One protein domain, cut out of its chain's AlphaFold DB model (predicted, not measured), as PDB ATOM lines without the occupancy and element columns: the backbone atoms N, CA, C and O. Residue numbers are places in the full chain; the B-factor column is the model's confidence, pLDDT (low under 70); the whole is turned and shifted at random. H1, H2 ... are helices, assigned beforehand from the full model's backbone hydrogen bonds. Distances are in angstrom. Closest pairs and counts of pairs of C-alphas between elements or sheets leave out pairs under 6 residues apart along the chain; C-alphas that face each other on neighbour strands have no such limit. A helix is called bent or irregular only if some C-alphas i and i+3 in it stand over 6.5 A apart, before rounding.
ATOM      1  N   THR A 145     215.400 183.589 296.602       92.38
ATOM      2  CA  THR A 145     216.206 183.789 297.808       92.38
ATOM      3  C   THR A 145     216.216 185.262 298.191       92.38
ATOM      4  O   THR A 145     216.064 186.135 297.332       92.38
ATOM      5  N   LEU A 146     216.375 185.543 299.481       90.31
ATOM      6  CA  LEU A 146     216.379 186.905 299.999       90.31
ATOM      7  C   LEU A 146     217.791 187.498 299.944       90.31
ATOM      8  O   LEU A 146     218.780 186.849 300.295       90.31
ATOM      9  N   GLY A 147     217.872 188.752 299.500       92.00
ATOM     10  CA  GLY A 147     219.099 189.537 299.576       92.00
ATOM     11  C   GLY A 147     219.494 189.798 301.028       92.00
ATOM     12  O   GLY A 147     218.640 189.970 301.896       92.00
ATOM     13  N   ALA A 148     220.798 189.844 301.292       91.31
ATOM     14  CA  ALA A 148     221.345 190.202 302.601       91.31
ATOM     15  C   ALA A 148     221.313 191.722 302.860       91.31
ATOM     16  O   ALA A 148     221.538 192.164 303.986       91.31
ATOM     17  N   GLY A 149     221.046 192.521 301.825       89.81
ATOM     18  CA  GLY A 149     220.965 193.973 301.894       89.81
ATOM     19  C   GLY A 149     220.129 194.549 300.754       89.81
ATOM     20  O   GLY A 149     219.322 193.847 300.144       89.81
ATOM     21  N   LYS A 150     220.299 195.845 300.497       88.75
ATOM     22  CA  LYS A 150     219.510 196.586 299.500       88.75
ATOM     23  C   LYS A 150     220.110 196.484 298.097       88.75
ATOM     24  O   LYS A 150     219.382 196.597 297.116       88.75
ATOM     25  N   ASP A 151     221.424 196.282 298.020       88.75
ATOM     26  CA  ASP A 151     222.186 196.272 296.779       88.75
ATOM     27  C   ASP A 151     222.687 194.855 296.467       88.75
ATOM     28  O   ASP A 151     222.979 194.058 297.359       88.75
ATOM     29  N   LEU A 152     222.885 194.546 295.181       85.88
ATOM     30  CA  LEU A 152     223.427 193.250 294.746       85.88
ATOM     31  C   LEU A 152     224.824 192.970 295.339       85.88
ATOM     32  O   LEU A 152     225.193 191.823 295.590       85.88
ATOM     33  N   GLY A 153     225.591 194.036 295.596       85.38
ATOM     34  CA  GLY A 153     226.908 193.977 296.231       85.38
ATOM     35  C   GLY A 153     226.885 193.614 297.723       85.38
ATOM     36  O   GLY A 153     227.936 193.246 298.262       85.38
ATOM     37  N   ASP A 154     225.722 193.667 298.380       86.31
ATOM     38  CA  ASP A 154     225.552 193.197 299.760       86.31
ATOM     39  C   ASP A 154     225.537 191.656 299.800       86.31
ATOM     40  O   ASP A 154     226.122 191.038 300.699       86.31
ATOM     41  N   GLY A 155     225.010 191.038 298.737       90.44
ATOM     42  CA  GLY A 155     224.964 189.595 298.516       90.44
ATOM     43  C   GLY A 155     223.651 188.960 298.975       90.44
ATOM     44  O   GLY A 155     222.637 189.634 299.144       90.44
ATOM     45  N   PHE A 156     223.680 187.646 299.184       94.38
ATOM     46  CA  PHE A 156     222.527 186.830 299.577       94.38
ATOM     47  C   PHE A 156     222.894 185.914 300.746       94.38
ATOM     48  O   PHE A 156     224.074 185.732 301.058       94.38
ATOM     49  N   THR A 157     221.888 185.323 301.391       92.44
ATOM     50  CA  THR A 157     222.105 184.320 302.439       92.44
ATOM     51  C   THR A 157     222.738 183.052 301.867       92.44
ATOM     52  O   THR A 157     222.292 182.556 300.836       92.44
ATOM     53  N   ALA A 158     223.716 182.476 302.574       92.50
ATOM     54  CA  ALA A 158     224.354 181.216 302.172       92.50
ATOM     55  C   ALA A 158     223.415 179.998 302.238       92.50
ATOM     56  O   ALA A 158     223.728 178.953 301.680       92.50
ATOM     57  N   VAL A 159     222.262 180.124 302.898       93.75
ATOM     58  CA  VAL A 159     221.238 179.075 302.940       93.75
ATOM     59  C   VAL A 159     220.600 178.933 301.547       93.75
ATOM     60  O   VAL A 159     220.251 179.958 300.951       93.75
ATOM     61  N   PRO A 160     220.451 177.704 301.012       92.81
ATOM     62  CA  PRO A 160     219.729 177.471 299.767       92.81
ATOM     63  C   PRO A 160     218.300 178.032 299.804       92.81
ATOM     64  O   PRO A 160     217.696 178.113 300.879       92.81
ATOM     65  N   PRO A 161     217.724 178.394 298.646       94.69
ATOM     66  CA  PRO A 161     216.332 178.814 298.575       94.69
ATOM     67  C   PRO A 161     215.399 177.741 299.159       94.69
ATOM     68  O   PRO A 161     215.602 176.559 298.877       94.69
ATOM     69  N   PRO A 162     214.354 178.110 299.916       93.56
ATOM     70  CA  PRO A 162     213.357 177.148 300.364       93.56
ATOM     71  C   PRO A 162     212.699 176.434 299.176       93.56
ATOM     72  O   PRO A 162     212.302 177.074 298.199       93.56
ATOM     73  N   SER A 163     212.527 175.116 299.279       93.62
ATOM     74  CA  SER A 163     211.824 174.310 298.278       93.62
ATOM     75  C   SER A 163     210.826 173.362 298.929       93.62
ATOM     76  O   SER A 163     211.097 172.776 299.976       93.62
ATOM     77  N   ALA A 164     209.673 173.194 298.281       93.12
ATOM     78  CA  ALA A 164     208.660 172.216 298.671       93.12
ATOM     79  C   ALA A 164     208.923 170.813 298.089       93.12
ATOM     80  O   ALA A 164     208.241 169.862 298.466       93.12
ATOM     81  N   LEU A 165     209.879 170.675 297.160       91.88
ATOM     82  CA  LEU A 165     210.186 169.403 296.503       91.88
ATOM     83  C   LEU A 165     211.170 168.568 297.330       91.88
ATOM     84  O   LEU A 165     212.099 169.104 297.935       91.88
ATOM     85  N   GLN A 166     210.953 167.249 297.335       92.19
ATOM     86  CA  GLN A 166     211.812 166.263 297.989       92.19
ATOM     87  C   GLN A 166     212.142 165.128 296.999       92.19
ATOM     88  O   GLN A 166     211.210 164.499 296.494       92.19
ATOM     89  N   PRO A 167     213.430 164.850 296.715       89.62
ATOM     90  CA  PRO A 167     214.610 165.546 297.240       89.62
ATOM     91  C   PRO A 167     214.694 167.006 296.760       89.62
ATOM     92  O   PRO A 167     214.054 167.388 295.780       89.62
ATOM     93  N   HIS A 168     215.470 167.832 297.470       93.62
ATOM     94  CA  HIS A 168     215.635 169.246 297.126       93.62
ATOM     95  C   HIS A 168     216.152 169.398 295.678       93.62
ATOM     96  O   HIS A 168     217.025 168.626 295.276       93.62
ATOM     97  N   PRO A 169     215.714 170.408 294.895       92.81
ATOM     98  CA  PRO A 169     216.145 170.572 293.502       92.81
ATOM     99  C   PRO A 169     217.660 170.684 293.320       92.81
ATOM    100  O   PRO A 169     218.195 170.247 292.309       92.81
ATOM    101  N   PHE A 170     218.367 171.235 294.310       93.12
ATOM    102  CA  PHE A 170     219.834 171.260 294.293       93.12
ATOM    103  C   PHE A 170     220.414 169.843 294.288       93.12
ATOM    104  O   PHE A 170     221.315 169.555 293.514       93.12
ATOM    105  N   GLN A 171     219.844 168.933 295.076       89.88
ATOM    106  CA  GLN A 171     220.303 167.552 295.146       89.88
ATOM    107  C   GLN A 171     220.017 166.794 293.846       89.88
ATOM    108  O   GLN A 171     220.868 166.037 293.385       89.88
ATOM    109  N   SER A 172     218.851 167.011 293.229       88.69
ATOM    110  CA  SER A 172     218.534 166.372 291.946       88.69
ATOM    111  C   SER A 172     219.385 166.892 290.785       88.69
ATOM    112  O   SER A 172     219.554 166.172 289.809       88.69
ATOM    113  N   HIS A 173     219.958 168.093 290.900       88.62
ATOM    114  CA  HIS A 173     220.800 168.716 289.871       88.62
ATOM    115  C   HIS A 173     222.293 168.742 290.232       88.62
ATOM    116  O   HIS A 173     223.048 169.487 289.612       88.62
ATOM    117  N   ASP A 174     222.716 167.955 291.226       90.31
ATOM    118  CA  ASP A 174     224.106 167.907 291.706       90.31
ATOM    119  C   ASP A 174     224.701 169.299 292.011       90.31
ATOM    120  O   ASP A 174     225.847 169.619 291.692       90.31
ATOM    121  N   VAL A 175     223.896 170.166 292.620       91.75
ATOM    122  CA  VAL A 175     224.336 171.452 293.163       91.75
ATOM    123  C   VAL A 175     224.714 171.228 294.621       91.75
ATOM    124  O   VAL A 175     223.848 171.029 295.472       91.75
ATOM    125  N   GLN A 176     226.013 171.253 294.904       92.81
ATOM    126  CA  GLN A 176     226.540 171.121 296.256       92.81
ATOM    127  C   GLN A 176     226.531 172.487 296.955       92.81
ATOM    128  O   GLN A 176     226.571 173.535 296.303       92.81
ATOM    129  N   ASP A 177     226.559 172.491 298.290       93.19
ATOM    130  CA  ASP A 177     226.622 173.730 299.085       93.19
ATOM    131  C   ASP A 177     227.812 174.612 298.675       93.19
ATOM    132  O   ASP A 177     227.718 175.839 298.613       93.19
ATOM    133  N   ALA A 178     228.919 173.964 298.313       91.25
ATOM    134  CA  ALA A 178     230.117 174.601 297.794       91.25
ATOM    135  C   ALA A 178     229.858 175.459 296.548       91.25
ATOM    136  O   ALA A 178     230.333 176.595 296.447       91.25
ATOM    137  N   ASP A 179     229.091 174.922 295.603       92.75
ATOM    138  CA  ASP A 179     228.797 175.594 294.341       92.75
ATOM    139  C   ASP A 179     227.838 176.754 294.567       92.75
ATOM    140  O   ASP A 179     228.000 177.821 293.975       92.75
ATOM    141  N   TRP A 180     226.873 176.564 295.472       93.50
ATOM    142  CA  TRP A 180     225.938 177.608 295.864       93.50
ATOM    143  C   TRP A 180     226.664 178.804 296.483       93.50
ATOM    144  O   TRP A 180     226.506 179.933 296.020       93.50
ATOM    145  N   VAL A 181     227.529 178.570 297.473       92.88
ATOM    146  CA  VAL A 181     228.312 179.639 298.110       92.88
ATOM    147  C   VAL A 181     229.215 180.344 297.097       92.88
ATOM    148  O   VAL A 181     229.325 181.575 297.122       92.88
ATOM    149  N   ARG A 182     229.829 179.597 296.170       89.88
ATOM    150  CA  ARG A 182     230.653 180.184 295.109       89.88
ATOM    151  C   ARG A 182     229.834 181.090 294.193       89.88
ATOM    152  O   ARG A 182     230.224 182.237 293.988       89.88
ATOM    153  N   PHE A 183     228.690 180.609 293.712       91.31
ATOM    154  CA  PHE A 183     227.767 181.375 292.877       91.31
ATOM    155  C   PHE A 183     227.341 182.686 293.551       91.31
ATOM    156  O   PHE A 183     227.369 183.747 292.924       91.31
ATOM    157  N   LEU A 184     227.029 182.651 294.850       92.31
ATOM    158  CA  LEU A 184     226.707 183.861 295.608       92.31
ATOM    159  C   LEU A 184     227.884 184.844 295.684       92.31
ATOM    160  O   LEU A 184     227.685 186.058 295.592       92.31
ATOM    161  N   GLY A 185     229.109 184.336 295.834       89.12
ATOM    162  CA  GLY A 185     230.329 185.144 295.793       89.12
ATOM    163  C   GLY A 185     230.548 185.818 294.436       89.12
ATOM    164  O   GLY A 185     230.907 187.000 294.385       89.12
ATOM    165  N   ASP A 186     230.270 185.099 293.351       85.88
ATOM    166  CA  ASP A 186     230.389 185.608 291.986       85.88
ATOM    167  C   ASP A 186     229.340 186.704 291.714       85.88
ATOM    168  O   ASP A 186     229.697 187.783 291.236       85.88
ATOM    169  N   ILE A 187     228.077 186.514 292.130       88.88
ATOM    170  CA  ILE A 187     227.039 187.556 292.020       88.88
ATOM    171  C   ILE A 187     227.404 188.798 292.835       88.88
ATOM    172  O   ILE A 187     227.289 189.920 292.344       88.88
ATOM    173  N   LYS A 188     227.864 188.617 294.078       89.06
ATOM    174  CA  LYS A 188     228.273 189.731 294.941       89.06
ATOM    175  C   LYS A 188     229.405 190.539 294.307       89.06
ATOM    176  O   LYS A 188     229.408 191.769 294.374       89.06
ATOM    177  N   SER A 189     230.366 189.855 293.693       83.31
ATOM    178  CA  SER A 189     231.491 190.486 292.999       83.31
ATOM    179  C   SER A 189     231.020 191.240 291.755       83.31
ATOM    180  O   SER A 189     231.358 192.411 291.595       83.31
ATOM    181  N   ALA A 190     230.160 190.625 290.937       83.19
ATOM    182  CA  ALA A 190     229.554 191.267 289.774       83.19
ATOM    183  C   ALA A 190     228.731 192.510 290.161       83.19
ATOM    184  O   ALA A 190     228.887 193.567 289.555       83.19
ATOM    185  N   GLY A 191     227.934 192.438 291.232       83.25
ATOM    186  CA  GLY A 191     227.143 193.569 291.721       83.25
ATOM    187  C   GLY A 191     227.986 194.756 292.191       83.25
ATOM    188  O   GLY A 191     227.604 195.909 291.987       83.25
ATOM    189  N   LYS A 192     229.168 194.501 292.766       81.25
ATOM    190  CA  LYS A 192     230.131 195.559 293.122       81.25
ATOM    191  C   LYS A 192     230.745 196.230 291.894       81.25
ATOM    192  O   LYS A 192     230.977 197.442 291.920       81.25
ATOM    193  N   LEU A 193     230.999 195.464 290.830       72.62
ATOM    194  CA  LEU A 193     231.480 196.012 289.560       72.62
ATOM    195  C   LEU A 193     230.423 196.921 288.938       72.62
ATOM    196  O   LEU A 193     230.738 198.066 288.630       72.62
ATOM    197  N   THR A 194     229.159 196.488 288.890       66.25
ATOM    198  CA  THR A 194     228.063 197.314 288.365       66.25
ATOM    199  C   THR A 194     227.937 198.643 289.110       66.25
ATOM    200  O   THR A 194     227.776 199.681 288.476       66.25
ATOM    201  N   LEU A 195     228.066 198.659 290.442       60.78
ATOM    202  CA  LEU A 195     228.036 199.910 291.212       60.78
ATOM    203  C   LEU A 195     229.212 200.834 290.845       60.78
ATOM    204  O   LEU A 195     229.031 202.033 290.637       60.78
ATOM    205  N   THR A 196     230.420 200.276 290.743       59.03
ATOM    206  CA  THR A 196     231.651 201.041 290.492       59.03
ATOM    207  C   THR A 196     231.712 201.580 289.057       59.03
ATOM    208  O   THR A 196     232.142 202.712 288.826       59.03
ATOM    209  N   GLU A 197     231.239 200.801 288.086       57.03
ATOM    210  CA  GLU A 197     231.147 201.194 286.679       57.03
ATOM    211  C   GLU A 197     230.030 202.216 286.445       57.03
ATOM    212  O   GLU A 197     230.233 203.179 285.706       57.03
ATOM    213  N   ASN A 198     228.892 202.095 287.140       53.47
ATOM    214  CA  ASN A 198     227.801 203.069 287.046       53.47
ATOM    215  C   ASN A 198     228.218 204.458 287.580       53.47
ATOM    216  O   ASN A 198     227.838 205.494 287.027       53.47
ATOM    217  N   VAL A 199     229.103 204.505 288.586       51.84
ATOM    218  CA  VAL A 199     229.722 205.763 289.039       51.84
ATOM    219  C   VAL A 199     230.638 206.356 287.962       51.84
ATOM    220  O   VAL A 199     230.611 207.562 287.746       51.84
ATOM    221  N   ARG A 200     231.400 205.547 287.214       42.69
ATOM    222  CA  ARG A 200     232.217 206.051 286.091       42.69
ATOM    223  C   ARG A 200     231.389 206.490 284.878       42.69
ATOM    224  O   ARG A 200     231.808 207.411 284.183       42.69
ATOM    225  N   ALA A 201     230.219 205.895 284.648       45.19
ATOM    226  CA  ALA A 201     229.321 206.278 283.556       45.19
ATOM    227  C   ALA A 201     228.554 207.588 283.830       45.19
ATOM    228  O   ALA A 201     228.172 208.285 282.894       45.19
TER     229      ALA A 201
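Overview. This is residues 145 to 201 of the 225 residues of an uncharacterized protein of Heliocybe sulcata (UniProt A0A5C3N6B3). One long helix, H2, makes most of the length of this model, and a long unnamed stretch, residues 145 to 168, runs along one side of it. That stretch first goes the way H2 goes, folds back near residues 150 to 153, and returns past the beginning of H2, where the short helix H1 sits at the turn. The last residues of H2, 196 to 201, stick out beyond the rest. The printed part has 57 residues with two named helices, H1 then H2, and no named strand; the class is all helix. The whole is loose, with a radius of gyration of the C-alphas of 13.9 A, and a rod spanning 46 by 19 by 14 A.

Along the chain. Find C-alpha 177 at (226.622, 173.730, 299.085); from there H2, residues 177 to 201, runs 36.2 A to C-alpha 201 at (229.321, 206.278, 283.556). Just before it look for H1, residues 169 to 172, which begins at C-alpha 169 at (216.145, 170.572, 293.502) and measures 5.1 A. Neither helix is bent.

Arrangement. Start from H2, where every O i to N i+4 pair is within hydrogen-bond range. Go back through the tight link of 4 residues and you reach H1, which is apart from H2, with no C-alpha within 8 A of it. H1 is too short for such a pair; its one O i to N i+3 pair is within range.

Size, cuts and confidence. Look to Gln 166 and Arg 200 for the two C-alphas farthest apart, 46.3 A. The printed part has no cut. Residues 196 to 201 of H2 stand free. The mean pLDDT of the printed part is 85.0, and residues 194 to 201 are under 70.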